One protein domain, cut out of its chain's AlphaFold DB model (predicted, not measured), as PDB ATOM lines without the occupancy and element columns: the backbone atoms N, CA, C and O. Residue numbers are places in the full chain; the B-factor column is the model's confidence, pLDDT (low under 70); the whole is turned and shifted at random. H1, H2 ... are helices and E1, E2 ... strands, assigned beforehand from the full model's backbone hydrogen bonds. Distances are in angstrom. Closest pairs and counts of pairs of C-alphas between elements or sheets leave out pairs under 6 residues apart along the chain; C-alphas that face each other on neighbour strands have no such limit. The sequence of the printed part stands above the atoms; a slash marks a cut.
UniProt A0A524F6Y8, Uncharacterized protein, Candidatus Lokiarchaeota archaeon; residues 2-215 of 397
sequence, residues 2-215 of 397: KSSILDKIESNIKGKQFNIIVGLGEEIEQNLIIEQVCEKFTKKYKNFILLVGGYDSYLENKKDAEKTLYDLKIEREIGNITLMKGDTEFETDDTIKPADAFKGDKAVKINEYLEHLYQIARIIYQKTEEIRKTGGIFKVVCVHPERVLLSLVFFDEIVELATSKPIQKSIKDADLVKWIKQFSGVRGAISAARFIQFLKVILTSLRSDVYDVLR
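What this domain is: This is residues 2 to 215 of the 397 residues of an uncharacterized protein of Candidatus Lokiarchaeota archaeon (UniProt A0A524F6Y8). A strongly twisted sheet of five parallel strands has H2 along one face and H6, H5 and one end of the long helix H4 on the other. Beyond that second face H8 packs on H4 and H9 on H6; residues 2 to 12, with H1, stick out, and H3 lies far from the core. There are 214 printed residues, with nine named helices and five named strands in the order H1 E1 H2 E2 H3 E3 H4 H5 E4 H6 H7 H8 E5 H9; the class is mixed. The whole is compact, with a radius of gyration of the C-alphas of 18.1 A and spans of 52 by 50 by 35 A.

How they stand to each other: Strand beside strand, the sheet runs E3, residues 81 to 83, E4, 136 to 141, E2, 48 to 53, E1, 19 to 23, and E5, 183 to 186. Within hydrogen-bond range are N 82 and O 139 at 3.2 A, N 51 and O 138 at 2.8 A, N 22 and O 50 at 2.8 A, and N 186 and O 21 at 2.8 A. H2, residues 28 to 45, is over E2 at a height over the sheet of 9.4 A; its closest C-alphas to E4 are Thr 42 and Gly 136, 5.5 A. On the opposite face H6, residues 145 to 153, is over E1 at 7.7 A, with Ile 21 and Leu 149 the closest C-alphas, 6.3 A. H5, residues 129 to 134, is on the same face as H6. With H4, residues 106 to 127, these make three layers, helices on both faces of a sheet. E1, H2, E2 and E3, H4 H5, E4 are strand-helix-strand units, parallel neighbour strands with helices between, with right-handed crossovers. H4 touches H6 about perpendicular at 84 degrees, C-alphas 117 and 151 closest at 7.5 A. H4 touches H8, residues 174 to 180, C-alphas 125 and 176 closest at 6.6 A. H7, residues 155 to 163, only just touches H4, with 3 pairs of C-alphas within 8 A. H9, residues 192 to 205, touches H6, C-alphas 195 and 146 closest at 5.4 A. H1, residues 5 to 10, and H3, residues 66 to 69, are not on the sheet. Every O i to N i+4 pair is within range in each helix but H3, too short for one.

Where its parts are: H1 begins at C-alpha 5 (25.479, -39.113, 0.745). H4 is 31.5 A long, H2 25.5 A, and H9 19.6 A, ending at C-alpha 205 (24.045, -16.695, 26.015).

The domain as a whole: The C-alphas of Lys 2 and Asp 71 are farthest apart, 59.6 A. The printed part has no cut. The links E2 to H3, H3 to E3 and E3 to H4 are long. Mean pLDDT of the printed part is 70.2, with residues 55 to 119 among those under 70.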
ATOM      1  N   LYS A   2      24.215 -44.992  -7.775       56.06
ATOM      2  CA  LYS A   2      23.717 -43.778  -7.099       56.06
ATOM      3  C   LYS A   2      24.879 -43.216  -6.267       56.06
ATOM      4  O   LYS A   2      25.522 -43.983  -5.565       56.06
ATOM      5  N   SER A   3      25.171 -41.925  -6.403       76.94
ATOM      6  CA  SER A   3      26.192 -41.243  -5.592       76.94
ATOM      7  C   SER A   3      25.810 -41.336  -4.112       76.94
ATOM      8  O   SER A   3      24.641 -41.107  -3.782       76.94
ATOM      9  N   SER A   4      26.767 -41.694  -3.251       91.81
ATOM     10  CA  SER A   4      26.535 -41.798  -1.807       91.81
ATOM     11  C   SER A   4      26.248 -40.420  -1.189       91.81
ATOM     12  O   SER A   4      26.469 -39.377  -1.819       91.81
ATOM     13  N   ILE A   5      25.727 -40.384   0.042       96.19
ATOM     14  CA  ILE A   5      25.479 -39.113   0.745       96.19
ATOM     15  C   ILE A   5      26.813 -38.389   0.963       96.19
ATOM     16  O   ILE A   5      26.912 -37.190   0.698       96.19
ATOM     17  N   LEU A   6      27.853 -39.124   1.364       95.50
ATOM     18  CA  LEU A   6      29.190 -38.576   1.554       95.50
ATOM     19  C   LEU A   6      29.779 -38.038   0.244       95.50
ATOM     20  O   LEU A   6      30.318 -36.935   0.254       95.50
ATOM     21  N   ASP A   7      29.605 -38.729  -0.889       94.62
ATOM     22  CA  ASP A   7      30.073 -38.243  -2.200       94.62
ATOM     23  C   ASP A   7      29.413 -36.911  -2.579       94.62
ATOM     24  O   ASP A   7      30.061 -36.000  -3.101       94.62
ATOM     25  N   LYS A   8      28.108 -36.771  -2.304       95.00
ATOM     26  CA  LYS A   8      27.376 -35.517  -2.528       95.00
ATOM     27  C   LYS A   8      27.936 -34.390  -1.666       95.00
ATOM     28  O   LYS A   8      28.106 -33.277  -2.168       95.00
ATOM     29  N   ILE A   9      28.279 -34.667  -0.410       95.50
ATOM     30  CA  ILE A   9      28.928 -33.696   0.478       95.50
ATOM     31  C   ILE A   9      30.333 -33.352  -0.044       95.50
ATOM     32  O   ILE A   9      30.633 -32.173  -0.243       95.50
ATOM     33  N   GLU A  10      31.162 -34.351  -0.355       93.75
ATOM     34  CA  GLU A  10      32.535 -34.186  -0.853       93.75
ATOM     35  C   GLU A  10      32.580 -33.406  -2.175       93.75
ATOM     36  O   GLU A  10      33.466 -32.571  -2.384       93.75
ATOM     37  N   SER A  11      31.577 -33.578  -3.040       92.06
ATOM     38  CA  SER A  11      31.463 -32.834  -4.298       92.06
ATOM     39  C   SER A  11      31.437 -31.307  -4.109       92.06
ATOM     40  O   SER A  11      31.835 -30.568  -5.015       92.06
ATOM     41  N   ASN A  12      31.049 -30.817  -2.924       89.06
ATOM     42  CA  ASN A  12      31.041 -29.392  -2.595       89.06
ATOM     43  C   ASN A  12      32.431 -28.820  -2.255       89.06
ATOM     44  O   ASN A  12      32.604 -27.600  -2.283       89.06
ATOM     45  N   ILE A  13      33.429 -29.657  -1.969       89.88
ATOM     46  CA  ILE A  13      34.726 -29.224  -1.418       89.88
ATOM     47  C   ILE A  13      35.683 -28.712  -2.513       89.88
ATOM     48  O   ILE A  13      36.533 -27.862  -2.248       89.88
ATOM     49  N   LYS A  14      35.549 -29.183  -3.762       78.12
ATOM     50  CA  LYS A  14      36.548 -28.979  -4.830       78.12
ATOM     51  C   LYS A  14      36.970 -27.511  -5.021       78.12
ATOM     52  O   LYS A  14      36.137 -26.622  -5.211       78.12
ATOM     53  N   GLY A  15      38.290 -27.290  -5.039       72.38
ATOM     54  CA  GLY A  15      38.922 -26.016  -5.404       72.38
ATOM     55  C   GLY A  15      38.850 -24.916  -4.341       72.38
ATOM     56  O   GLY A  15      39.037 -23.748  -4.675       72.38
ATOM     57  N   LYS A  16      38.550 -25.253  -3.082       76.94
ATOM     58  CA  LYS A  16      38.520 -24.292  -1.975       76.94
ATOM     59  C   LYS A  16      39.276 -24.796  -0.754       76.94
ATOM     60  O   LYS A  16      39.243 -25.983  -0.456       76.94
ATOM     61  N   GLN A  17      39.886 -23.849  -0.050       82.62
ATOM     62  CA  GLN A  17      40.435 -24.047   1.284       82.62
ATOM     63  C   GLN A  17      39.368 -23.719   2.333       82.62
ATOM     64  O   GLN A  17      38.570 -22.793   2.157       82.62
ATOM     65  N   PHE A  18      39.369 -24.488   3.413       89.19
ATOM     66  CA  PHE A  18      38.482 -24.357   4.559       89.19
ATOM     67  C   PHE A  18      39.307 -24.332   5.843       89.19
ATOM     68  O   PHE A  18      40.358 -24.976   5.923       89.19
ATOM     69  N   ASN A  19      38.794 -23.615   6.840       91.56
ATOM     70  CA  ASN A  19      39.366 -23.563   8.176       91.56
ATOM     71  C   ASN A  19      38.556 -24.502   9.074       91.56
ATOM     72  O   ASN A  19      37.346 -24.320   9.246       91.56
ATOM     73  N   ILE A  20      39.206 -25.523   9.622       95.56
ATOM     74  CA  ILE A  20      38.548 -26.514  10.479       95.56
ATOM     75  C   ILE A  20      39.287 -26.576  11.809       95.56
ATOM     76  O   ILE A  20      40.509 -26.691  11.833       95.56
ATOM     77  N   ILE A  21      38.550 -26.507  12.911       96.00
ATOM     78  CA  ILE A  21      39.080 -26.736  14.255       96.00
ATOM     79  C   ILE A  21      38.724 -28.154  14.666       96.00
ATOM     80  O   ILE A  21      37.558 -28.541  14.571       96.00
ATOM     81  N   VAL A  22      39.705 -28.920  15.135       97.56
ATOM     82  CA  VAL A  22      39.503 -30.288  15.613       97.56
ATOM     83  C   VAL A  22      39.986 -30.402  17.050       97.56
ATOM     84  O   VAL A  22      41.108 -30.018  17.377       97.56
ATOM     85  N   GLY A  23      39.123 -30.927  17.913       96.44
ATOM     86  CA  GLY A  23      39.441 -31.128  19.318       96.44
ATOM     87  C   GLY A  23      40.224 -32.413  19.591       96.44
ATOM     88  O   GLY A  23      39.864 -33.488  19.112       96.44
ATOM     89  N   LEU A  24      41.258 -32.322  20.419       93.38
ATOM     90  CA  LEU A  24      42.012 -33.463  20.931       93.38
ATOM     91  C   LEU A  24      41.580 -33.785  22.367       93.38
ATOM     92  O   LEU A  24      41.269 -32.896  23.159       93.38
ATOM     93  N   GLY A  25      41.502 -35.079  22.668       91.44
ATOM     94  CA  GLY A  25      41.080 -35.612  23.961       91.44
ATOM     95  C   GLY A  25      42.259 -35.872  24.890       91.44
ATOM     96  O   GLY A  25      43.384 -35.470  24.612       91.44
ATOM     97  N   GLU A  26      42.009 -36.564  25.995       88.12
ATOM     98  CA  GLU A  26      43.047 -36.933  26.973       88.12
ATOM     99  C   GLU A  26      43.819 -38.203  26.547       88.12
ATOM    100  O   GLU A  26      44.928 -38.433  27.012       88.12
ATOM    101  N   GLU A  27      43.267 -38.998  25.622       88.88
ATOM    102  CA  GLU A  27      43.865 -40.253  25.143       88.88
ATOM    103  C   GLU A  27      44.814 -40.018  23.957       88.88
ATOM    104  O   GLU A  27      44.379 -39.679  22.849       88.88
ATOM    105  N   ILE A  28      46.113 -40.242  24.170       85.00
ATOM    106  CA  ILE A  28      47.175 -39.971  23.184       85.00
ATOM    107  C   ILE A  28      47.010 -40.824  21.922       85.00
ATOM    108  O   ILE A  28      47.097 -40.297  20.814       85.00
ATOM    109  N   GLU A  29      46.718 -42.119  22.066       87.94
ATOM    110  CA  GLU A  29      46.554 -43.031  20.924       87.94
ATOM    111  C   GLU A  29      45.453 -42.552  19.971       87.94
ATOM    112  O   GLU A  29      45.636 -42.510  18.752       87.94
ATOM    113  N   GLN A  30      44.325 -42.103  20.527       92.56
ATOM    114  CA  GLN A  30      43.241 -41.543  19.730       92.56
ATOM    115  C   GLN A  30      43.651 -40.227  19.057       92.56
ATOM    116  O   GLN A  30      43.282 -39.979  17.905       92.56
ATOM    117  N   ASN A  31      44.395 -39.369  19.756       91.00
ATOM    118  CA  ASN A  31      44.861 -38.104  19.197       91.00
ATOM    119  C   ASN A  31      45.810 -38.331  18.015       91.00
ATOM    120  O   ASN A  31      45.672 -37.646  17.004       91.00
ATOM    121  N   LEU A  32      46.691 -39.335  18.076       87.50
ATOM    122  CA  LEU A  32      47.564 -39.709  16.956       87.50
ATOM    123  C   LEU A  32      46.763 -40.118  15.713       87.50
ATOM    124  O   LEU A  32      47.098 -39.700  14.603       87.50
ATOM    125  N   ILE A  33      45.668 -40.867  15.882       92.69
ATOM    126  CA  ILE A  33      44.757 -41.209  14.776       92.69
ATOM    127  C   ILE A  33      44.157 -39.934  14.166       92.69
ATOM    128  O   ILE A  33      44.150 -39.768  12.943       92.69
ATOM    129  N   ILE A  34      43.677 -39.009  15.004       95.12
ATOM    130  CA  ILE A  34      43.108 -37.733  14.546       95.12
ATOM    131  C   ILE A  34      44.149 -36.927  13.761       95.12
ATOM    132  O   ILE A  34      43.842 -36.436  12.673       95.12
ATOM    133  N   GLU A  35      45.371 -36.817  14.280       90.81
ATOM    134  CA  GLU A  35      46.472 -36.100  13.638       90.81
ATOM    135  C   GLU A  35      46.799 -36.677  12.261       90.81
ATOM    136  O   GLU A  35      46.792 -35.945  11.270       90.81
ATOM    137  N   GLN A  36      46.982 -37.996  12.166       90.75
ATOM    138  CA  GLN A  36      47.283 -38.676  10.904       90.75
ATOM    139  C   GLN A  36      46.179 -38.472   9.859       90.75
ATOM    140  O   GLN A  36      46.460 -38.236   8.678       90.75
ATOM    141  N   VAL A  37      44.910 -38.533  10.270       96.38
ATOM    142  CA  VAL A  37      43.777 -38.271   9.373       96.38
ATOM    143  C   VAL A  37      43.768 -36.811   8.915       96.38
ATOM    144  O   VAL A  37      43.579 -36.547   7.724       96.38
ATOM    145  N   CYS A  38      44.030 -35.861   9.815       94.06
ATOM    146  CA  CYS A  38      44.141 -34.442   9.477       94.06
ATOM    147  C   CYS A  38      45.297 -34.180   8.497       94.06
ATOM    148  O   CYS A  38      45.139 -33.403   7.552       94.06
ATOM    149  N   GLU A  39      46.439 -34.851   8.650       88.56
ATOM    150  CA  GLU A  39      47.583 -34.719   7.738       88.56
ATOM    151  C   GLU A  39      47.250 -35.228   6.335       88.56
ATOM    152  O   GLU A  39      47.510 -34.553   5.337       88.56
ATOM    153  N   LYS A  40      46.625 -36.409   6.238       91.69
ATOM    154  CA  LYS A  40      46.145 -36.952   4.958       91.69
ATOM    155  C   LYS A  40      45.136 -35.993   4.307       91.69
ATOM    156  O   LYS A  40      45.221 -35.717   3.108       91.69
ATOM    157  N   PHE A  41      44.211 -35.443   5.093       93.06
ATOM    158  CA  PHE A  41      43.166 -34.538   4.611       93.06
ATOM    159  C   PHE A  41      43.728 -33.199   4.108       93.06
ATOM    160  O   PHE A  41      43.373 -32.739   3.021       93.06
ATOM    161  N   THR A  42      44.640 -32.582   4.862       89.06
ATOM    162  CA  THR A  42      45.303 -31.324   4.476       89.06
ATOM    163  C   THR A  42      46.153 -31.492   3.220       89.06
ATOM    164  O   THR A  42      46.088 -30.632   2.344       89.06
ATOM    165  N   LYS A  43      46.843 -32.628   3.045       87.12
ATOM    166  CA  LYS A  43      47.554 -32.956   1.794       87.12
ATOM    167  C   LYS A  43      46.608 -33.066   0.592       87.12
ATOM    168  O   LYS A  43      46.939 -32.572  -0.484       87.12
ATOM    169  N   LYS A  44      45.422 -33.668   0.764       89.56
ATOM    170  CA  LYS A  44      44.432 -33.846  -0.319       89.56
ATOM    171  C   LYS A  44      43.761 -32.531  -0.735       89.56
ATOM    172  O   LYS A  44      43.560 -32.302  -1.925       89.56
ATOM    173  N   TYR A  45      43.408 -31.672   0.222       87.81
ATOM    174  CA  TYR A  45      42.541 -30.509  -0.028       87.81
ATOM    175  C   TYR A  45      43.193 -29.140   0.220       87.81
ATOM    176  O   TYR A  45      42.544 -28.121   0.003       87.81
ATOM    177  N   LYS A  46      44.458 -29.094   0.662       83.56
ATOM    178  CA  LYS A  46      45.188 -27.865   1.036       83.56
ATOM    179  C   LYS A  46      44.466 -27.015   2.093       83.56
ATOM    180  O   LYS A  46      44.549 -25.791   2.068       83.56
ATOM    181  N   ASN A  47      43.737 -27.664   3.002       84.31
ATOM    182  CA  ASN A  47      42.990 -27.004   4.076       84.31
ATOM    183  C   ASN A  47      43.894 -26.550   5.224       84.31
ATOM    184  O   ASN A  47      44.983 -27.093   5.408       84.31
ATOM    185  N   PHE A  48      43.403 -25.595   6.012       88.69
ATOM    186  CA  PHE A  48      44.002 -25.209   7.285       88.69
ATOM    187  C   PHE A  48      43.251 -25.902   8.424       88.69
ATOM    188  O   PHE A  48      42.044 -25.701   8.593       88.69
ATOM    189  N   ILE A  49      43.959 -26.725   9.196       90.81
ATOM    190  CA  ILE A  49      43.407 -27.390  10.377       90.81
ATOM    191  C   ILE A  49      44.070 -26.845  11.637       90.81
ATOM    192  O   ILE A  49      45.292 -26.857  11.769       90.81
ATOM    193  N   LEU A  50      43.239 -26.414  12.581       90.75
ATOM    194  CA  LEU A  50      43.635 -26.039  13.928       90.75
ATOM    195  C   LEU A  50      43.325 -27.197  14.881       90.75
ATOM    196  O   LEU A  50      42.160 -27.477  15.152       90.75
ATOM    197  N   LEU A  51      44.351 -27.867  15.394       90.62
ATOM    198  CA  LEU A  51      44.194 -28.872  16.442       90.62
ATOM    199  C   LEU A  51      44.235 -28.192  17.805       90.62
ATOM    200  O   LEU A  51      45.154 -27.423  18.081       90.62
ATOM    201  N   VAL A  52      43.247 -28.466  18.652       88.94
ATOM    202  CA  VAL A  52      43.121 -27.842  19.973       88.94
ATOM    203  C   VAL A  52      42.995 -28.931  21.024       88.94
ATOM    204  O   VAL A  52      42.044 -29.706  20.997       88.94
ATOM    205  N   GLY A  53      43.943 -28.987  21.956       86.44
ATOM    206  CA  GLY A  53      44.008 -30.024  22.985       86.44
ATOM    207  C   GLY A  53      44.446 -29.487  24.339       86.44
ATOM    208  O   GLY A  53      44.971 -28.375  24.440       86.44
ATOM    209  N   GLY A  54      44.221 -30.300  25.368       78.88
ATOM    210  CA  GLY A  54      44.804 -30.118  26.691       78.88
ATOM    211  C   GLY A  54      46.298 -30.426  26.694       78.88
ATOM    212  O   GLY A  54      46.847 -30.912  25.712       78.88
ATOM    213  N   TYR A  55      46.965 -30.183  27.818       67.75
ATOM    214  CA  TYR A  55      48.370 -30.563  27.988       67.75
ATOM    215  C   TYR A  55      48.582 -32.076  27.804       67.75
ATOM    216  O   TYR A  55      49.401 -32.504  26.991       67.75
ATOM    217  N   ASP A  56      47.753 -32.866  28.491       68.81
ATOM    218  CA  ASP A  56      47.743 -34.332  28.427       68.81
ATOM    219  C   ASP A  56      47.470 -34.860  27.010       68.81
ATOM    220  O   ASP A  56      47.842 -35.982  26.685       68.81
ATOM    221  N   SER A  57      46.874 -34.043  26.135       67.75
ATOM    222  CA  SER A  57      46.596 -34.424  24.752       67.75
ATOM    223  C   SER A  57      47.856 -34.601  23.899       67.75
ATOM    224  O   SER A  57      47.766 -35.259  22.863       67.75
ATOM    225  N   TYR A  58      48.988 -34.002  24.291       62.59
ATOM    226  CA  TYR A  58      50.182 -33.882  23.444       62.59
ATOM    227  C   TYR A  58      51.460 -34.513  24.016       62.59
ATOM    228  O   TYR A  58      52.463 -34.549  23.303       62.59
ATOM    229  N   LEU A  59      51.481 -34.973  25.272       60.22
ATOM    230  CA  LEU A  59      52.723 -35.400  25.931       60.22
ATOM    231  C   LEU A  59      52.630 -36.801  26.534       60.22
ATOM    232  O   LEU A  59      51.799 -37.063  27.396       60.22
ATOM    233  N   GLU A  60      53.555 -37.673  26.122       52.03
ATOM    234  CA  GLU A  60      53.669 -39.067  26.583       52.03
ATOM    235  C   GLU A  60      54.139 -39.198  28.045       52.03
ATOM    236  O   GLU A  60      53.868 -40.211  28.685       52.03
ATOM    237  N   ASN A  61      54.812 -38.183  28.610       46.78
ATOM    238  CA  ASN A  61      55.382 -38.227  29.963       46.78
ATOM    239  C   ASN A  61      54.913 -37.055  30.842       46.78
ATOM    240  O   ASN A  61      55.424 -35.941  30.759       46.78
ATOM    241  N   LYS A  62      53.981 -37.340  31.762       45.44
ATOM    242  CA  LYS A  62      53.381 -36.380  32.713       45.44
ATOM    243  C   LYS A  62      54.354 -35.733  33.716       45.44
ATOM    244  O   LYS A  62      54.021 -34.709  34.297       45.44
ATOM    245  N   LYS A  63      55.543 -36.302  33.957       39.53
ATOM    246  CA  LYS A  63      56.413 -35.898  35.086       39.53
ATOM    247  C   LYS A  63      57.275 -34.647  34.856       39.53
ATOM    248  O   LYS A  63      57.595 -33.975  35.831       39.53
ATOM    249  N   ASP A  64      57.591 -34.284  33.614       40.72
ATOM    250  CA  ASP A  64      58.361 -33.057  33.314       40.72
ATOM    251  C   ASP A  64      57.465 -31.798  33.210       40.72
ATOM    252  O   ASP A  64      57.931 -30.659  33.110       40.72
ATOM    253  N   ALA A  65      56.150 -32.006  33.283       41.72
ATOM    254  CA  ALA A  65      55.094 -31.025  33.077       41.72
ATOM    255  C   ALA A  65      54.815 -30.112  34.263       41.72
ATOM    256  O   ALA A  65      54.760 -28.885  34.140       41.72
ATOM    257  N   GLU A  66      54.609 -30.740  35.420       39.25
ATOM    258  CA  GLU A  66      53.980 -30.120  36.585       39.25
ATOM    259  C   GLU A  66      54.881 -29.049  37.203       39.25
ATOM    260  O   GLU A  66      54.399 -28.067  37.761       39.25
ATOM    261  N   LYS A  67      56.200 -29.179  37.015       38.69
ATOM    262  CA  LYS A  67      57.193 -28.218  37.506       38.69
ATOM    263  C   LYS A  67      57.369 -26.995  36.599       38.69
ATOM    264  O   LYS A  67      57.975 -26.018  37.017       38.69
ATOM    265  N   THR A  68      56.849 -27.035  35.372       39.38
ATOM    266  CA  THR A  68      57.098 -26.003  34.352       39.38
ATOM    267  C   THR A  68      55.959 -24.976  34.271       39.38
ATOM    268  O   THR A  68      56.183 -23.862  33.820       39.38
ATOM    269  N   LEU A  69      54.745 -25.302  34.731       37.91
ATOM    270  CA  LEU A  69      53.547 -24.465  34.541       37.91
ATOM    271  C   LEU A  69      53.248 -23.481  35.681       37.91
ATOM    272  O   LEU A  69      52.709 -22.408  35.413       37.91
ATOM    273  N   TYR A  70      53.623 -23.799  36.925       35.66
ATOM    274  CA  TYR A  70      53.345 -22.919  38.071       35.66
ATOM    275  C   TYR A  70      54.090 -21.570  37.994       35.66
ATOM    276  O   TYR A  70      53.622 -20.589  38.568       35.66
ATOM    277  N   ASP A  71      55.179 -21.495  37.218       34.91
ATOM    278  CA  ASP A  71      56.056 -20.317  37.132       34.91
ATOM    279  C   ASP A  71      55.931 -19.486  35.832       34.91
ATOM    280  O   ASP A  71      56.605 -18.463  35.690       34.91
ATOM    281  N   LEU A  72      55.088 -19.856  34.857       33.94
ATOM    282  CA  LEU A  72      55.159 -19.248  33.516       33.94
ATOM    283  C   LEU A  72      54.146 -18.120  33.256       33.94
ATOM    284  O   LEU A  72      52.986 -18.321  32.888       33.94
ATOM    285  N   LYS A  73      54.666 -16.891  33.325       33.38
ATOM    286  CA  LYS A  73      54.328 -15.818  32.381       33.38
ATOM    287  C   LYS A  73      54.873 -16.203  30.989       33.38
ATOM    288  O   LYS A  73      56.056 -16.497  30.879       33.38
ATOM    289  N   ILE A  74      54.040 -16.062  29.952       41.22
ATOM    290  CA  ILE A  74      54.385 -15.980  28.512       41.22
ATOM    291  C   ILE A  74      54.531 -17.305  27.732       41.22
ATOM    292  O   ILE A  74      55.098 -18.295  28.184       41.22
ATOM    293  N   GLU A  75      53.975 -17.233  26.513       49.94
ATOM    294  CA  GLU A  75      54.149 -18.071  25.325       49.94
ATOM    295  C   GLU A  75      55.517 -18.758  25.241       49.94
ATOM    296  O   GLU A  75      56.567 -18.115  25.278       49.94
ATOM    297  N   ARG A  76      55.502 -20.072  25.026       40.59
ATOM    298  CA  ARG A  76      56.698 -20.820  24.648       40.59
ATOM    299  C   ARG A  76      56.388 -21.669  23.425       40.59
ATOM    300  O   ARG A  76      55.369 -22.355  23.378       40.59
ATOM    301  N   GLU A  77      57.264 -21.575  22.438       40.59
ATOM    302  CA  GLU A  77      57.251 -22.398  21.235       40.59
ATOM    303  C   GLU A  77      58.026 -23.686  21.533       40.59
ATOM    304  O   GLU A  77      59.176 -23.639  21.977       40.59
ATOM    305  N   ILE A  78      57.383 -24.839  21.346       36.28
ATOM    306  CA  ILE A  78      58.051 -26.147  21.358       36.28
ATOM    307  C   ILE A  78      57.825 -26.753  19.971       36.28
ATOM    308  O   ILE A  78      56.803 -27.388  19.714       36.28
ATOM    309  N   GLY A  79      58.741 -26.488  19.036       47.12
ATOM    310  CA  GLY A  79      58.544 -26.838  17.623       47.12
ATOM    311  C   GLY A  79      57.362 -26.072  17.010       47.12
ATOM    312  O   GLY A  79      57.270 -24.866  17.178       47.12
ATOM    313  N   ASN A  80      56.425 -26.761  16.348       37.34
ATOM    314  CA  ASN A  80      55.238 -26.148  15.714       37.34
ATOM    315  C   ASN A  80      54.040 -25.950  16.675       37.34
ATOM    316  O   ASN A  80      52.895 -25.843  16.232       37.34
ATOM    317  N   ILE A  81      54.270 -25.986  17.991       41.06
ATOM    318  CA  ILE A  81      53.221 -25.992  19.017       41.06
ATOM    319  C   ILE A  81      53.221 -24.652  19.752       41.06
ATOM    320  O   ILE A  81      54.242 -24.243  20.307       41.06
ATOM    321  N   THR A  82      52.059 -23.994  19.798       50.84
ATOM    322  CA  THR A  82      51.851 -22.810  20.644       50.84
ATOM    323  C   THR A  82      51.114 -23.204  21.922       50.84
ATOM    324  O   THR A  82      49.978 -23.685  21.881       50.84
ATOM    325  N   LEU A  83      51.769 -22.987  23.064       44.84
ATOM    326  CA  LEU A  83      51.171 -23.121  24.392       44.84
ATOM    327  C   LEU A  83      50.407 -21.837  24.736       44.84
ATOM    328  O   LEU A  83      50.998 -20.758  24.755       44.84
ATOM    329  N   MET A  84      49.109 -21.943  25.024       45.97
ATOM    330  CA  MET A  84      48.264 -20.805  25.394       45.97
ATOM    331  C   MET A  84      47.725 -20.973  26.813       45.97
ATOM    332  O   MET A  84      47.066 -21.964  27.135       45.97
ATOM    333  N   LYS A  85      47.980 -19.976  27.666       40.00
ATOM    334  CA  LYS A  85      47.414 -19.917  29.017       40.00
ATOM    335  C   LYS A  85      45.922 -19.589  28.911       40.00
ATOM    336  O   LYS A  85      45.546 -18.486  28.527       40.00
ATOM    337  N   GLY A  86      45.067 -20.563  29.210       37.31
ATOM    338  CA  GLY A  86      43.615 -20.388  29.274       37.31
ATOM    339  C   GLY A  86      43.191 -19.889  30.650       37.31
ATOM    340  O   GLY A  86      42.483 -20.596  31.351       37.31
ATOM    341  N   ASP A  87      43.652 -18.709  31.053       31.59
ATOM    342  CA  ASP A  87      43.559 -18.206  32.435       31.59
ATOM    343  C   ASP A  87      42.199 -17.603  32.818       31.59
ATOM    344  O   ASP A  87      42.100 -16.733  33.676       31.59
ATOM    345  N   THR A  88      41.116 -18.053  32.194       33.97
ATOM    346  CA  THR A  88      39.773 -17.698  32.660       33.97
ATOM    347  C   THR A  88      39.088 -18.953  33.146       33.97
ATOM    348  O   THR A  88      38.361 -19.618  32.397       33.97
ATOM    349  N   GLU A  89      39.283 -19.236  34.430       32.38
ATOM    350  CA  GLU A  89      38.231 -19.829  35.243       32.38
ATOM    351  C   GLU A  89      37.019 -18.890  35.172       32.38
ATOM    352  O   GLU A  89      36.778 -18.028  36.012       32.38
ATOM    353  N   PHE A  90      36.220 -19.034  34.116       31.45
ATOM    354  CA  PHE A  90      34.795 -18.869  34.304       31.45
ATOM    355  C   PHE A  90      34.429 -19.967  35.301       31.45
ATOM    356  O   PHE A  90      34.370 -21.140  34.913       31.45
ATOM    357  N   GLU A  91      34.286 -19.596  36.577       32.12
ATOM    358  CA  GLU A  91      33.476 -20.347  37.529       32.12
ATOM    359  C   GLU A  91      32.109 -20.487  36.866       32.12
ATOM    360  O   GLU A  91      31.248 -19.605  36.918       32.12
ATOM    361  N   THR A  92      31.933 -21.581  36.134       34.31
ATOM    362  CA  THR A  92      30.613 -22.069  35.788       34.31
ATOM    363  C   THR A  92      30.088 -22.662  37.078       34.31
ATOM    364  O   THR A  92      30.167 -23.863  37.303       34.31
ATOM    365  N   ASP A  93      29.640 -21.792  37.975       33.31
ATOM    366  CA  ASP A  93      28.706 -22.214  38.992       33.31
ATOM    367  C   ASP A  93      27.484 -22.735  38.223       33.31
ATOM    368  O   ASP A  93      26.766 -21.973  37.566       33.31
ATOM    369  N   ASP A  94      27.314 -24.058  38.234       36.03
ATOM    370  CA  ASP A  94      26.244 -24.785  37.547       36.03
ATOM    371  C   ASP A  94      24.840 -24.352  38.028       36.03
ATOM    372  O   ASP A  94      23.828 -24.754  37.448       36.03
ATOM    373  N   THR A  95      24.756 -23.502  39.060       31.84
ATOM    374  CA  THR A  95      23.517 -22.871  39.529       31.84
ATOM    375  C   THR A  95      23.166 -21.562  38.804       31.84
ATOM    376  O   THR A  95      22.030 -21.084  38.910       31.84
ATOM    377  N   ILE A  96      24.084 -20.974  38.022       34.66
ATOM    378  CA  ILE A  96      23.846 -19.708  37.317       34.66
ATOM    379  C   ILE A  96      22.986 -19.955  36.075       34.66
ATOM    380  O   ILE A  96      23.406 -20.570  35.094       34.66
ATOM    381  N   LYS A  97      21.778 -19.381  36.069       37.75
ATOM    382  CA  LYS A  97      20.948 -19.310  34.863       37.75
ATOM    383  C   LYS A  97      21.721 -18.535  33.788       37.75
ATOM    384  O   LYS A  97      22.165 -17.422  34.068       37.75
ATOM    385  N   PRO A  98      21.859 -19.035  32.550       39.19
ATOM    386  CA  PRO A  98      22.748 -18.391  31.577       39.19
ATOM    387  C   PRO A  98      22.338 -16.957  31.186       39.19
ATOM    388  O   PRO A  98      23.186 -16.153  30.813       39.19
ATOM    389  N   ALA A  99      21.064 -16.588  31.370       39.12
ATOM    390  CA  ALA A  99      20.579 -15.209  31.228       39.12
ATOM    391  C   ALA A  99      21.194 -14.223  32.250       39.12
ATOM    392  O   ALA A  99      21.158 -13.008  32.051       39.12
ATOM    393  N   ASP A 100      21.760 -14.735  33.344       40.78
ATOM    394  CA  ASP A 100      22.405 -13.961  34.401       40.78
ATOM    395  C   ASP A 100      23.932 -13.920  34.249       40.78
ATOM    396  O   ASP A 100      24.586 -13.216  35.013       40.78
ATOM    397  N   ALA A 101      24.511 -14.612  33.256       45.00
ATOM    398  CA  ALA A 101      25.933 -14.496  32.925       45.00
ATOM    399  C   ALA A 101      26.291 -13.114  32.333       45.00
ATOM    400  O   ALA A 101      27.429 -12.686  32.458       45.00
ATOM    401  N   PHE A 102      25.317 -12.374  31.775       44.47
ATOM    402  CA  PHE A 102      25.520 -11.099  31.052       44.47
ATOM    403  C   PHE A 102      25.039  -9.840  31.809       44.47
ATOM    404  O   PHE A 102      24.876  -8.766  31.211       44.47
ATOM    405  N   LYS A 103      24.798  -9.941  33.126       42.03
ATOM    406  CA  LYS A 103      24.310  -8.838  33.983       42.03
ATOM    407  C   LYS A 103      25.334  -8.449  35.065       42.03
ATOM    408  O   LYS A 103      25.977  -9.321  35.643       42.03
ATOM    409  N   GLY A 104      25.439  -7.153  35.380       51.09
ATOM    410  CA  GLY A 104      26.278  -6.628  36.477       51.09
ATOM    411  C   GLY A 104      27.785  -6.854  36.283       51.09
ATOM    412  O   GLY A 104      28.261  -6.836  35.149       51.09
ATOM    413  N   ASP A 105      28.518  -7.120  37.373       48.84
ATOM    414  CA  ASP A 105      29.972  -7.403  37.392       48.84
ATOM    415  C   ASP A 105      30.399  -8.555  36.466       48.84
ATOM    416  O   ASP A 105      31.542  -8.632  36.019       48.84
ATOM    417  N   LYS A 106      29.469  -9.438  36.090       51.00
ATOM    418  CA  LYS A 106      29.734 -10.531  35.147       51.00
ATOM    419  C   LYS A 106      29.962 -10.038  33.713       51.00
ATOM    420  O   LYS A 106      30.680 -10.688  32.959       51.00
ATOM    421  N   ALA A 107      29.439  -8.863  33.345       49.59
ATOM    422  CA  ALA A 107      29.733  -8.238  32.054       49.59
ATOM    423  C   ALA A 107      31.214  -7.828  31.930       49.59
ATOM    424  O   ALA A 107      31.767  -7.886  30.836       49.59
ATOM    425  N   VAL A 108      31.871  -7.474  33.044       50.06
ATOM    426  CA  VAL A 108      33.318  -7.198  33.076       50.06
ATOM    427  C   VAL A 108      34.108  -8.480  32.795       50.06
ATOM    428  O   VAL A 108      34.951  -8.481  31.902       50.06
ATOM    429  N   LYS A 109      33.742  -9.601  33.434       58.66
ATOM    430  CA  LYS A 109      34.354 -10.922  33.185       58.66
ATOM    431  C   LYS A 109      34.190 -11.405  31.733       58.66
ATOM    432  O   LYS A 109      35.063 -12.085  31.203       58.66
ATOM    433  N   ILE A 110      33.089 -11.053  31.063       58.72
ATOM    434  CA  ILE A 110      32.880 -11.371  29.637       58.72
ATOM    435  C   ILE A 110      33.796 -10.544  28.734       58.72
ATOM    436  O   ILE A 110      34.320 -11.080  27.760       58.72
ATOM    437  N   ASN A 111      34.006  -9.265  29.047       59.09
ATOM    438  CA  ASN A 111      34.928  -8.425  28.283       59.09
ATOM    439  C   ASN A 111      36.359  -8.955  28.386       59.09
ATOM    440  O   ASN A 111      37.042  -9.046  27.374       59.09
ATOM    441  N   GLU A 112      36.781  -9.364  29.584       62.59
ATOM    442  CA  GLU A 112      38.076 -10.017  29.807       62.59
ATOM    443  C   GLU A 112      38.182 -11.333  29.027       62.59
ATOM    444  O   GLU A 112      39.166 -11.563  28.327       62.59
ATOM    445  N   TYR A 113      37.137 -12.166  29.063       66.62
ATOM    446  CA  TYR A 113      37.080 -13.407  28.291       66.62
ATOM    447  C   TYR A 113      37.185 -13.168  26.779       66.62
ATOM    448  O   TYR A 113      37.922 -13.865  26.083       66.62
ATOM    449  N   LEU A 114      36.472 -12.171  26.258       64.94
ATOM    450  CA  LEU A 114      36.500 -11.811  24.845       64.94
ATOM    451  C   LEU A 114      37.826 -11.217  24.413       64.94
ATOM    452  O   LEU A 114      38.297 -11.534  23.324       64.94
ATOM    453  N   GLU A 115      38.434 -10.396  25.261       64.75
ATOM    454  CA  GLU A 115      39.769  -9.878  25.018       64.75
ATOM    455  C   GLU A 115      40.775 -11.036  24.994       64.75
ATOM    456  O   GLU A 115      41.556 -11.137  24.056       64.75
ATOM    457  N   HIS A 116      40.693 -11.993  25.925       67.00
ATOM    458  CA  HIS A 116      41.536 -13.193  25.907       67.00
ATOM    459  C   HIS A 116      41.327 -14.041  24.649       67.00
ATOM    460  O   HIS A 116      42.302 -14.435  24.009       67.00
ATOM    461  N   LEU A 117      40.080 -14.297  24.251       68.19
ATOM    462  CA  LEU A 117      39.771 -15.008  23.009       68.19
ATOM    463  C   LEU A 117      40.286 -14.266  21.778       68.19
ATOM    464  O   LEU A 117      40.804 -14.894  20.856       68.19
ATOM    465  N   TYR A 118      40.149 -12.943  21.754       69.81
ATOM    466  CA  TYR A 118      40.652 -12.110  20.675       69.81
ATOM    467  C   TYR A 118      42.178 -12.165  20.601       69.81
ATOM    468  O   TYR A 118      42.717 -12.373  19.515       69.81
ATOM    469  N   GLN A 119      42.879 -12.059  21.735       68.69
ATOM    470  CA  GLN A 119      44.333 -12.221  21.780       68.69
ATOM    471  C   GLN A 119      44.744 -13.622  21.319       68.69
ATOM    472  O   GLN A 119      45.635 -13.739  20.481       68.69
ATOM    473  N   ILE A 120      44.048 -14.675  21.767       71.38
ATOM    474  CA  ILE A 120      44.267 -16.048  21.297       71.38
ATOM    475  C   ILE A 120      44.128 -16.122  19.774       71.38
ATOM    476  O   ILE A 120      45.040 -16.565  19.077       71.38
ATOM    477  N   ALA A 121      43.010 -15.643  19.233       73.56
ATOM    478  CA  ALA A 121      42.755 -15.700  17.805       73.56
ATOM    479  C   ALA A 121      43.771 -14.876  17.002       73.56
ATOM    480  O   ALA A 121      44.211 -15.316  15.939       73.56
ATOM    481  N   ARG A 122      44.188 -13.717  17.523       73.56
ATOM    482  CA  ARG A 122      45.215 -12.858  16.928       73.56
ATOM    483  C   ARG A 122      46.574 -13.549  16.881       73.56
ATOM    484  O   ARG A 122      47.204 -13.539  15.826       73.56
ATOM    485  N   ILE A 123      47.004 -14.172  17.977       72.44
ATOM    486  CA  ILE A 123      48.258 -14.936  18.036       72.44
ATOM    487  C   ILE A 123      48.222 -16.068  17.007       72.44
ATOM    488  O   ILE A 123      49.154 -16.206  16.213       72.44
ATOM    489  N   ILE A 124      47.126 -16.837  16.963       75.38
ATOM    490  CA  ILE A 124      46.962 -17.916  15.983       75.38
ATOM    491  C   ILE A 124      47.032 -17.338  14.563       75.38
ATOM    492  O   ILE A 124      47.780 -17.846  13.731       75.38
ATOM    493  N   TYR A 125      46.310 -16.258  14.267       78.94
ATOM    494  CA  TYR A 125      46.295 -15.631  12.943       78.94
ATOM    495  C   TYR A 125      47.683 -15.169  12.481       78.94
ATOM    496  O   TYR A 125      48.063 -15.428  11.334       78.94
ATOM    497  N   GLN A 126      48.441 -14.519  13.369       75.56
ATOM    498  CA  GLN A 126      49.794 -14.031  13.093       75.56
ATOM    499  C   GLN A 126      50.774 -15.188  12.870       75.56
ATOM    500  O   GLN A 126      51.534 -15.170  11.906       75.56
ATOM    501  N   LYS A 127      50.720 -16.229  13.707       72.56
ATOM    502  CA  LYS A 127      51.626 -17.387  13.617       72.56
ATOM    503  C   LYS A 127      51.305 -18.343  12.469       72.56
ATOM    504  O   LYS A 127      52.147 -19.146  12.090       72.56
ATOM    505  N   THR A 128      50.100 -18.277  11.907       73.00
ATOM    506  CA  THR A 128      49.640 -19.239  10.891       73.00
ATOM    507  C   THR A 128      49.620 -18.680   9.474       73.00
ATOM    508  O   THR A 128      49.111 -19.350   8.586       73.00
ATOM    509  N   GLU A 129      50.138 -17.474   9.214       76.12
ATOM    510  CA  GLU A 129      50.001 -16.828   7.897       76.12
ATOM    511  C   GLU A 129      50.495 -17.697   6.726       76.12
ATOM    512  O   GLU A 129      49.788 -17.836   5.726       76.12
ATOM    513  N   GLU A 130      51.662 -18.330   6.856       71.00
ATOM    514  CA  GLU A 130      52.206 -19.217   5.821       71.00
ATOM    515  C   GLU A 130      51.384 -20.508   5.685       71.00
ATOM    516  O   GLU A 130      50.930 -20.839   4.589       71.00
ATOM    517  N   ILE A 131      51.077 -21.167   6.810       73.56
ATOM    518  CA  ILE A 131      50.273 -22.403   6.863       73.56
ATOM    519  C   ILE A 131      48.873 -22.171   6.272       73.56
ATOM    520  O   ILE A 131      48.327 -23.033   5.587       73.56
ATOM    521  N   ARG A 132      48.282 -20.990   6.483       75.81
ATOM    522  CA  ARG A 132      46.989 -20.604   5.901       75.81
ATOM    523  C   ARG A 132      47.050 -20.500   4.379       75.81
ATOM    524  O   ARG A 132      46.075 -20.852   3.722       75.81
ATOM    525  N   LYS A 133      48.170 -20.037   3.812       75.12
ATOM    526  CA  LYS A 133      48.355 -19.912   2.355       75.12
ATOM    527  C   LYS A 133      48.587 -21.276   1.705       75.12
ATOM    528  O   LYS A 133      47.993 -21.573   0.669       75.12
ATOM    529  N   THR A 134      49.423 -22.119   2.308       74.69
ATOM    530  CA  THR A 134      49.821 -23.413   1.724       74.69
ATOM    531  C   THR A 134      48.900 -24.574   2.104       74.69
ATOM    532  O   THR A 134      48.932 -25.618   1.451       74.69
ATOM    533  N   GLY A 135      48.059 -24.390   3.123       77.69
ATOM    534  CA  GLY A 135      47.409 -25.481   3.842       77.69
ATOM    535  C   GLY A 135      48.369 -26.135   4.841       77.69
ATOM    536  O   GLY A 135      49.591 -26.038   4.710       77.69
ATOM    537  N   GLY A 136      47.809 -26.812   5.840       84.75
ATOM    538  CA  GLY A 136      48.571 -27.526   6.857       84.75
ATOM    539  C   GLY A 136      47.858 -27.593   8.201       84.75
ATOM    540  O   GLY A 136      46.667 -27.291   8.316       84.75
ATOM    541  N   ILE A 137      48.609 -28.016   9.214       83.94
ATOM    542  CA  ILE A 137      48.125 -28.202  10.579       83.94
ATOM    543  C   ILE A 137      48.840 -27.226  11.505       83.94
ATOM    544  O   ILE A 137      50.060 -27.087  11.441       83.94
ATOM    545  N   PHE A 138      48.082 -26.602  12.400       83.19
ATOM    546  CA  PHE A 138      48.604 -25.829  13.518       83.19
ATOM    547  C   PHE A 138      48.055 -26.379  14.833       83.19
ATOM    548  O   PHE A 138      46.863 -26.672  14.924       83.19
ATOM    549  N   LYS A 139      48.916 -26.536  15.842       82.00
ATOM    550  CA  LYS A 139      48.565 -27.147  17.131       82.00
ATOM    551  C   LYS A 139      48.522 -26.094  18.236       82.00
ATOM    552  O   LYS A 139      49.476 -25.338  18.424       82.00
ATOM    553  N   VAL A 140      47.425 -26.090  18.986       79.00
ATOM    554  CA  VAL A 140      47.196 -25.243  20.157       79.00
ATOM    555  C   VAL A 140      46.998 -26.125  21.381       79.00
ATOM    556  O   VAL A 140      46.156 -27.030  21.389       79.00
ATOM    557  N   VAL A 141      47.769 -25.824  22.422       76.75
ATOM    558  CA  VAL A 141      47.620 -26.419  23.752       76.75
ATOM    559  C   VAL A 141      46.970 -25.396  24.663       76.75
ATOM    560  O   VAL A 141      47.456 -24.271  24.770       76.75
ATOM    561  N   CYS A 142      45.878 -25.769  25.319       72.00
ATOM    562  CA  CYS A 142      45.156 -24.888  26.231       72.00
ATOM    563  C   CYS A 142      44.445 -25.688  27.326       72.00
ATOM    564  O   CYS A 142      44.170 -26.870  27.165       72.00
ATOM    565  N   VAL A 143      44.124 -25.037  28.442       69.56
ATOM    566  CA  VAL A 143      43.493 -25.694  29.604       69.56
ATOM    567  C   VAL A 143      42.075 -26.191  29.284       69.56
ATOM    568  O   VAL A 143      41.673 -27.260  29.732       69.56
ATOM    569  N   HIS A 144      41.337 -25.436  28.464       75.81
ATOM    570  CA  HIS A 144      39.939 -25.708  28.122       75.81
ATOM    571  C   HIS A 144      39.741 -25.785  26.598       75.81
ATOM    572  O   HIS A 144      39.257 -24.820  25.988       75.81
ATOM    573  N   PRO A 145      40.114 -26.907  25.957       83.50
ATOM    574  CA  PRO A 145      40.056 -27.045  24.504       83.50
ATOM    575  C   PRO A 145      38.633 -26.932  23.947       83.50
ATOM    576  O   PRO A 145      38.435 -26.339  22.886       83.50
ATOM    577  N   GLU A 146      37.620 -27.405  24.681       85.94
ATOM    578  CA  GLU A 146      36.212 -27.236  24.312       85.94
ATOM    579  C   GLU A 146      35.804 -25.763  24.238       85.94
ATOM    580  O   GLU A 146      35.034 -25.385  23.354       85.94
ATOM    581  N   ARG A 147      36.351 -24.929  25.136       84.56
ATOM    582  CA  ARG A 147      36.034 -23.502  25.192       84.56
ATOM    583  C   ARG A 147      36.650 -22.763  24.019       84.56
ATOM    584  O   ARG A 147      35.956 -22.005  23.354       84.56
ATOM    585  N   VAL A 148      37.925 -23.018  23.733       83.44
ATOM    586  CA  VAL A 148      38.622 -22.399  22.597       83.44
ATOM    587  C   VAL A 148      37.964 -22.798  21.274       83.44
ATOM    588  O   VAL A 148      37.669 -21.927  20.458       83.44
ATOM    589  N   LEU A 149      37.669 -24.089  21.077       91.44
ATOM    590  CA  LEU A 149      37.030 -24.577  19.853       91.44
ATOM    591  C   LEU A 149      35.672 -23.908  19.627       91.44
ATOM    592  O   LEU A 149      35.440 -23.328  18.566       91.44
ATOM    593  N   LEU A 150      34.777 -23.978  20.615       89.06
ATOM    594  CA  LEU A 150      33.429 -23.439  20.464       89.06
ATOM    595  C   LEU A 150      33.446 -21.917  20.318       89.06
ATOM    596  O   LEU A 150      32.750 -21.382  19.460       89.06
ATOM    597  N   SER A 151      34.287 -21.214  21.069       85.00
ATOM    598  CA  SER A 151      34.358 -19.758  20.974       85.00
ATOM    599  C   SER A 151      34.901 -19.257  19.643       85.00
ATOM    600  O   SER A 151      34.468 -18.209  19.180       85.00
ATOM    601  N   LEU A 152      35.795 -20.000  18.987       86.38
ATOM    602  CA  LEU A 152      36.233 -19.659  17.633       86.38
ATOM    603  C   LEU A 152      35.150 -19.955  16.583       86.38
ATOM    604  O   LEU A 152      34.976 -19.167  15.657       86.38
ATOM    605  N   VAL A 153      34.376 -21.038  16.739       91.94
ATOM    606  CA  VAL A 153      33.243 -21.351  15.842       91.94
ATOM    607  C   VAL A 153      32.126 -20.304  15.950       91.94
ATOM    608  O   VAL A 153      31.554 -19.903  14.937       91.94
ATOM    609  N   PHE A 154      31.823 -19.843  17.165       86.88
ATOM    610  CA  PHE A 154      30.773 -18.856  17.449       86.88
ATOM    611  C   PHE A 154      31.303 -17.421  17.584       86.88
ATOM    612  O   PHE A 154      30.599 -16.551  18.091       86.88
ATOM    613  N   PHE A 155      32.540 -17.159  17.156       84.69
ATOM    614  CA  PHE A 155      33.248 -15.917  17.469       84.69
ATOM    615  C   PHE A 155      32.467 -14.655  17.098       84.69
ATOM    616  O   PHE A 155      32.405 -13.708  17.869       84.69
ATOM    617  N   ASP A 156      31.853 -14.638  15.923       80.69
ATOM    618  CA  ASP A 156      31.076 -13.506  15.438       80.69
ATOM    619  C   ASP A 156      29.802 -13.243  16.224       80.69
ATOM    620  O   ASP A 156      29.540 -12.088  16.536       80.69
ATOM    621  N   GLU A 157      29.053 -14.285  16.578       80.44
ATOM    622  CA  GLU A 157      27.855 -14.139  17.406       80.44
ATOM    623  C   GLU A 157      28.219 -13.696  18.830       80.44
ATOM    624  O   GLU A 157      27.541 -12.849  19.411       80.44
ATOM    625  N   ILE A 158      29.327 -14.207  19.385       75.25
ATOM    626  CA  ILE A 158      29.816 -13.788  20.707       75.25
ATOM    627  C   ILE A 158      30.277 -12.323  20.658       75.25
ATOM    628  O   ILE A 158      29.927 -11.546  21.545       75.25
ATOM    629  N   VAL A 159      31.020 -11.915  19.622       72.88
ATOM    630  CA  VAL A 159      31.432 -10.515  19.431       72.88
ATOM    631  C   VAL A 159      30.217  -9.609  19.241       72.88
ATOM    632  O   VAL A 159      30.153  -8.556  19.871       72.88
ATOM    633  N   GLU A 160      29.232  -9.999  18.431       73.25
ATOM    634  CA  GLU A 160      28.004  -9.225  18.225       73.25
ATOM    635  C   GLU A 160      27.253  -9.008  19.545       73.25
ATOM    636  O   GLU A 160      26.980  -7.861  19.913       73.25
ATOM    637  N   LEU A 161      27.030 -10.083  20.312       67.25
ATOM    638  CA  LEU A 161      26.409 -10.024  21.636       67.25
ATOM    639  C   LEU A 161      27.139  -9.035  22.551       67.25
ATOM    640  O   LEU A 161      26.513  -8.234  23.245       67.25
ATOM    641  N   ALA A 162      28.466  -9.056  22.518       63.56
ATOM    642  CA  ALA A 162      29.293  -8.196  23.337       63.56
ATOM    643  C   ALA A 162      29.233  -6.721  22.890       63.56
ATOM    644  O   ALA A 162      29.074  -5.819  23.713       63.56
ATOM    645  N   THR A 163      29.318  -6.466  21.583       57.69
ATOM    646  CA  THR A 163      29.346  -5.115  20.986       57.69
ATOM    647  C   THR A 163      28.033  -4.342  21.081       57.69
ATOM    648  O   THR A 163      28.032  -3.130  20.870       57.69
ATOM    649  N   SER A 164      26.938  -4.985  21.496       54.41
ATOM    650  CA  SER A 164      25.732  -4.290  21.974       54.41
ATOM    651  C   SER A 164      25.968  -3.455  23.259       54.41
ATOM    652  O   SER A 164      25.106  -2.679  23.673       54.41
ATOM    653  N   LYS A 165      27.158  -3.574  23.871       53.00
ATOM    654  CA  LYS A 165      27.754  -2.746  24.942       53.00
ATOM    655  C   LYS A 165      29.171  -2.291  24.483       53.00
ATOM    656  O   LYS A 165      29.627  -2.781  23.456       53.00
ATOM    657  N   PRO A 166      29.881  -1.331  25.129       44.38
ATOM    658  CA  PRO A 166      30.939  -0.489  24.519       44.38
ATOM    659  C   PRO A 166      32.284  -1.198  24.203       44.38
ATOM    660  O   PRO A 166      33.352  -0.755  24.612       44.38
ATOM    661  N   ILE A 167      32.247  -2.292  23.447       49.50
ATOM    662  CA  ILE A 167      33.358  -3.213  23.157       49.50
ATOM    663  C   ILE A 167      33.942  -2.972  21.757       49.50
ATOM    664  O   ILE A 167      35.075  -3.346  21.470       49.50
ATOM    665  N   GLN A 168      33.227  -2.238  20.896       47.47
ATOM    666  CA  GLN A 168      33.649  -1.940  19.520       47.47
ATOM    667  C   GLN A 168      35.023  -1.254  19.393       47.47
ATOM    668  O   GLN A 168      35.603  -1.253  18.312       47.47
ATOM    669  N   LYS A 169      35.569  -0.656  20.461       47.91
ATOM    670  CA  LYS A 169      36.827   0.099  20.375       47.91
ATOM    671  C   LYS A 169      38.106  -0.760  20.359       47.91
ATOM    672  O   LYS A 169      39.119  -0.220  19.906       47.91
ATOM    673  N   SER A 170      38.101  -2.032  20.795       52.88
ATOM    674  CA  SER A 170      39.338  -2.849  20.901       52.88
ATOM    675  C   SER A 170      39.593  -3.818  19.733       52.88
ATOM    676  O   SER A 170      40.751  -4.057  19.388       52.88
ATOM    677  N   ILE A 171      38.554  -4.311  19.052       59.03
ATOM    678  CA  ILE A 171      38.681  -5.301  17.965       59.03
ATOM    679  C   ILE A 171      38.796  -4.572  16.614       59.03
ATOM    680  O   ILE A 171      37.797  -4.283  15.961       59.03
ATOM    681  N   LYS A 172      40.021  -4.209  16.209       59.97
ATOM    682  CA  LYS A 172      40.288  -3.373  15.013       59.97
ATOM    683  C   LYS A 172      40.767  -4.132  13.764       59.97
ATOM    684  O   LYS A 172      40.967  -3.499  12.731       59.97
ATOM    685  N   ASP A 173      40.959  -5.448  13.829       71.00
ATOM    686  CA  ASP A 173      41.533  -6.224  12.721       71.00
ATOM    687  C   ASP A 173      40.440  -6.913  11.880       71.00
ATOM    688  O   ASP A 173      39.949  -8.000  12.200       71.00
ATOM    689  N   ALA A 174      40.013  -6.242  10.806       75.81
ATOM    690  CA  ALA A 174      38.953  -6.727   9.921       75.81
ATOM    691  C   ALA A 174      39.307  -8.063   9.241       75.81
ATOM    692  O   ALA A 174      38.422  -8.902   9.036       75.81
ATOM    693  N   ASP A 175      40.586  -8.290   8.931       77.31
ATOM    694  CA  ASP A 175      41.047  -9.516   8.281       77.31
ATOM    695  C   ASP A 175      41.070 -10.693   9.256       77.31
ATOM    696  O   ASP A 175      40.652 -11.798   8.892       77.31
ATOM    697  N   LEU A 176      41.471 -10.454  10.509       78.25
ATOM    698  CA  LEU A 176      41.355 -11.429  11.593       78.25
ATOM    699  C   LEU A 176      39.895 -11.846  11.806       78.25
ATOM    700  O   LEU A 176      39.581 -13.035  11.770       78.25
ATOM    701  N   VAL A 177      38.981 -10.884  11.961       76.94
ATOM    702  CA  VAL A 177      37.549 -11.168  12.176       76.94
ATOM    703  C   VAL A 177      36.966 -11.959  11.003       76.94
ATOM    704  O   VAL A 177      36.253 -12.945  11.202       76.94
ATOM    705  N   LYS A 178      37.288 -11.565   9.767       82.06
ATOM    706  CA  LYS A 178      36.854 -12.279   8.560       82.06
ATOM    707  C   LYS A 178      37.412 -13.699   8.502       82.06
ATOM    708  O   LYS A 178      36.730 -14.590   7.996       82.06
ATOM    709  N   TRP A 179      38.634 -13.915   8.977       82.94
ATOM    710  CA  TRP A 179      39.260 -15.230   9.011       82.94
ATOM    711  C   TRP A 179      38.629 -16.149  10.065       82.94
ATOM    712  O   TRP A 179      38.279 -17.282   9.730       82.94
ATOM    713  N   ILE A 180      38.397 -15.659  11.290       79.50
ATOM    714  CA  ILE A 180      37.807 -16.468  12.372       79.50
ATOM    715  C   ILE A 180      36.382 -16.921  12.011       79.50
ATOM    716  O   ILE A 180      36.012 -18.070  12.230       79.50
ATOM    717  N   LYS A 181      35.600 -16.058  11.349       79.50
ATOM    718  CA  LYS A 181      34.233 -16.366  10.881       79.50
ATOM    719  C   LYS A 181      34.119 -17.592   9.969       79.50
ATOM    720  O   LYS A 181      33.014 -18.065   9.718       79.50
ATOM    721  N   GLN A 182      35.232 -18.079   9.427       83.94
ATOM    722  CA  GLN A 182      35.260 -19.188   8.477       83.94
ATOM    723  C   GLN A 182      35.490 -20.550   9.140       83.94
ATOM    724  O   GLN A 182      35.538 -21.551   8.424       83.94
ATOM    725  N   PHE A 183      35.658 -20.605  10.465       91.12
ATOM    726  CA  PHE A 183      35.896 -21.866  11.151       91.12
ATOM    727  C   PHE A 183      34.638 -22.724  11.255       91.12
ATOM    728  O   PHE A 183      33.569 -22.287  11.677       91.12
ATOM    729  N   SER A 184      34.820 -23.994  10.921       96.25
ATOM    730  CA  SER A 184      33.921 -25.086  11.292       96.25
ATOM    731  C   SER A 184      34.578 -25.930  12.380       96.25
ATOM    732  O   SER A 184      35.804 -25.981  12.469       96.25
ATOM    733  N   GLY A 185      33.774 -26.566  13.227       97.75
ATOM    734  CA  GLY A 185      34.270 -27.353  14.354       97.75
ATOM    735  C   GLY A 185      34.000 -28.844  14.197       97.75
ATOM    736  O   GLY A 185      32.901 -29.252  13.831       97.75
ATOM    737  N   VAL A 186      34.983 -29.663  14.553       98.44
ATOM    738  CA  VAL A 186      34.847 -31.105  14.781       98.44
ATOM    739  C   VAL A 186      35.270 -31.368  16.222       98.44
ATOM    740  O   VAL A 186      36.405 -31.068  16.588       98.44
ATOM    741  N   ARG A 187      34.386 -31.920  17.066       97.75
ATOM    742  CA  ARG A 187      34.710 -32.160  18.487       97.75
ATOM    743  C   ARG A 187      35.975 -33.009  18.652       97.75
ATOM    744  O   ARG A 187      36.720 -32.801  19.607       97.75
ATOM    745  N   GLY A 188      36.191 -33.962  17.748       96.81
ATOM    746  CA  GLY A 188      37.274 -34.933  17.833       96.81
ATOM    747  C   GLY A 188      37.151 -35.763  19.111       96.81
ATOM    748  O   GLY A 188      36.084 -36.316  19.396       96.81
ATOM    749  N   ALA A 189      38.221 -35.835  19.898       95.94
ATOM    750  CA  ALA A 189      38.271 -36.673  21.098       95.94
ATOM    751  C   ALA A 189      37.959 -35.932  22.417       95.94
ATOM    752  O   ALA A 189      37.920 -36.565  23.474       95.94
ATOM    753  N   ILE A 190      37.661 -34.625  22.384       94.44
ATOM    754  CA  ILE A 190      37.241 -33.849  23.573       94.44
ATOM    755  C   ILE A 190      36.017 -34.495  24.233       94.44
ATOM    756  O   ILE A 190      35.117 -34.945  23.536       94.44
ATOM    757  N   SER A 191      35.909 -34.496  25.566       92.19
ATOM    758  CA  SER A 191      34.732 -35.029  26.276       92.19
ATOM    759  C   SER A 191      33.402 -34.449  25.766       92.19
ATOM    760  O   SER A 191      33.170 -33.242  25.834       92.19
ATOM    761  N   ALA A 192      32.489 -35.324  25.322       91.31
ATOM    762  CA  ALA A 192      31.153 -34.933  24.868       91.31
ATOM    763  C   ALA A 192      30.366 -34.181  25.951       91.31
ATOM    764  O   ALA A 192      29.659 -33.229  25.639       91.31
ATOM    765  N   ALA A 193      30.510 -34.582  27.220       88.44
ATOM    766  CA  ALA A 193      29.816 -33.949  28.336       88.44
ATOM    767  C   ALA A 193      30.272 -32.495  28.528       88.44
ATOM    768  O   ALA A 193      29.436 -31.593  28.488       88.44
ATOM    769  N   ARG A 194      31.594 -32.261  28.635       87.44
ATOM    770  CA  ARG A 194      32.174 -30.907  28.753       87.44
ATOM    771  C   ARG A 194      31.806 -30.043  27.546       87.44
ATOM    772  O   ARG A 194      31.364 -28.907  27.693       87.44
ATOM    773  N   PHE A 195      31.918 -30.615  26.348       91.69
ATOM    774  CA  PHE A 195      31.608 -29.927  25.099       91.69
ATOM    775  C   PHE A 195      30.136 -29.509  25.004       91.69
ATOM    776  O   PHE A 195      29.838 -28.362  24.689       91.69
ATOM    777  N   ILE A 196      29.202 -30.416  25.311       89.38
ATOM    778  CA  ILE A 196      27.763 -30.129  25.287       89.38
ATOM    779  C   ILE A 196      27.385 -29.126  26.381       89.38
ATOM    780  O   ILE A 196      26.561 -28.250  26.123       89.38
ATOM    781  N   GLN A 197      27.970 -29.223  27.579       84.44
ATOM    782  CA  GLN A 197      27.742 -28.260  28.658       84.44
ATOM    783  C   GLN A 197      28.142 -26.850  28.213       84.44
ATOM    784  O   GLN A 197      27.325 -25.933  28.281       84.44
ATOM    785  N   PHE A 198      29.351 -26.683  27.666       83.94
ATOM    786  CA  PHE A 198      29.802 -25.372  27.205       83.94
ATOM    787  C   PHE A 198      29.031 -24.876  25.974       83.94
ATOM    788  O   PHE A 198      28.679 -23.700  25.898       83.94
ATOM    789  N   LEU A 199      28.664 -25.773  25.051       87.00
ATOM    790  CA  LEU A 199      27.781 -25.430  23.938       87.00
ATOM    791  C   LEU A 199      26.441 -24.892  24.458       87.00
ATOM    792  O   LEU A 199      26.005 -23.841  24.006       87.00
ATOM    793  N   LYS A 200      25.806 -25.545  25.440       81.94
ATOM    794  CA  LYS A 200      24.559 -25.052  26.055       81.94
ATOM    795  C   LYS A 200      24.738 -23.657  26.656       81.94
ATOM    796  O   LYS A 200      23.860 -22.815  26.470       81.94
ATOM    797  N   VAL A 201      25.866 -23.391  27.320       77.56
ATOM    798  CA  VAL A 201      26.190 -22.054  27.846       77.56
ATOM    799  C   VAL A 201      26.229 -21.026  26.718       77.56
ATOM    800  O   VAL A 201      25.489 -20.045  26.787       77.56
ATOM    801  N   ILE A 202      27.003 -21.266  25.651       79.06
ATOM    802  CA  ILE A 202      27.070 -20.366  24.487       79.06
ATOM    803  C   ILE A 202      25.682 -20.167  23.875       79.06
ATOM    804  O   ILE A 202      25.226 -19.041  23.725       79.06
ATOM    805  N   LEU A 203      24.961 -21.244  23.572       80.19
ATOM    806  CA  LEU A 203      23.664 -21.147  22.901       80.19
ATOM    807  C   LEU A 203      22.618 -20.399  23.731       80.19
ATOM    808  O   LEU A 203      21.795 -19.685  23.159       80.19
ATOM    809  N   THR A 204      22.645 -20.542  25.059       73.88
ATOM    810  CA  THR A 204      21.749 -19.769  25.931       73.88
ATOM    811  C   THR A 204      22.177 -18.310  26.020       73.88
ATOM    812  O   THR A 204      21.333 -17.428  26.079       73.88
ATOM    813  N   SER A 205      23.483 -18.049  26.009       72.38
ATOM    814  CA  SER A 205      24.045 -16.695  26.015       72.38
ATOM    815  C   SER A 205      23.630 -15.897  24.781       72.38
ATOM    816  O   SER A 205      23.306 -14.717  24.867       72.38
ATOM    817  N   LEU A 206      23.611 -16.568  23.631       72.00
ATOM    818  CA  LEU A 206      23.283 -15.990  22.333       72.00
ATOM    819  C   LEU A 206      21.767 -15.815  22.118       72.00
ATOM    820  O   LEU A 206      21.357 -15.403  21.032       72.00
ATOM    821  N   ARG A 207      20.908 -16.143  23.103       65.19
ATOM    822  CA  ARG A 207      19.445 -16.125  22.938       65.19
ATOM    823  C   ARG A 207      18.642 -15.578  24.109       65.19
ATOM    824  O   ARG A 207      19.030 -15.626  25.267       65.19
ATOM    825  N   SER A 208      17.442 -15.124  23.750       50.62
ATOM    826  CA  SER A 208      16.381 -14.652  24.638       50.62
ATOM    827  C   SER A 208      15.399 -15.746  25.091       50.62
ATOM    828  O   SER A 208      14.596 -15.477  25.981       50.62
ATOM    829  N   ASP A 209      15.421 -16.954  24.504       53.62
ATOM    830  CA  ASP A 209      14.482 -18.042  24.821       53.62
ATOM    831  C   ASP A 209      15.177 -19.279  25.429       53.62
ATOM    832  O   ASP A 209      16.198 -19.769  24.951       53.62
ATOM    833  N   VAL A 210      14.610 -19.803  26.517       52.22
ATOM    834  CA  VAL A 210      15.164 -20.953  27.259       52.22
ATOM    835  C   VAL A 210      14.818 -22.291  26.583       52.22
ATOM    836  O   VAL A 210      15.485 -23.303  26.810       52.22
ATOM    837  N   TYR A 211      13.788 -22.320  25.731       50.12
ATOM    838  CA  TYR A 211      13.265 -23.555  25.143       50.12
ATOM    839  C   TYR A 211      14.144 -24.107  24.016       50.12
ATOM    840  O   TYR A 211      14.206 -25.328  23.843       50.12
ATOM    841  N   ASP A 212      14.870 -23.257  23.290       51.56
ATOM    842  CA  ASP A 212      15.728 -23.701  22.189       51.56
ATOM    843  C   ASP A 212      17.083 -24.285  22.626       51.56
ATOM    844  O   ASP A 212      17.678 -25.073  21.889       51.56
ATOM    845  N   VAL A 213      17.538 -24.007  23.853       54.47
ATOM    846  CA  VAL A 213      18.749 -24.611  24.457       54.47
ATOM    847  C   VAL A 213      18.573 -26.119  24.688       54.47
ATOM    848  O   VAL A 213      19.528 -26.896  24.633       54.47
ATOM    849  N   LEU A 214      17.331 -26.560  24.906       57.84
ATOM    850  CA  LEU A 214      16.979 -27.954  25.199       57.84
ATOM    851  C   LEU A 214      16.825 -28.832  23.942       57.84
ATOM    852  O   LEU A 214      16.473 -30.012  24.058       57.84
ATOM    853  N   ARG A 215      17.065 -28.280  22.744       72.75
ATOM    854  CA  ARG A 215      16.835 -28.936  21.442       72.75
ATOM    855  C   ARG A 215      18.133 -29.241  20.689       72.75
ATOM    856  O   ARG A 215      18.209 -29.071  19.472       72.75
TER     857      ARG A 215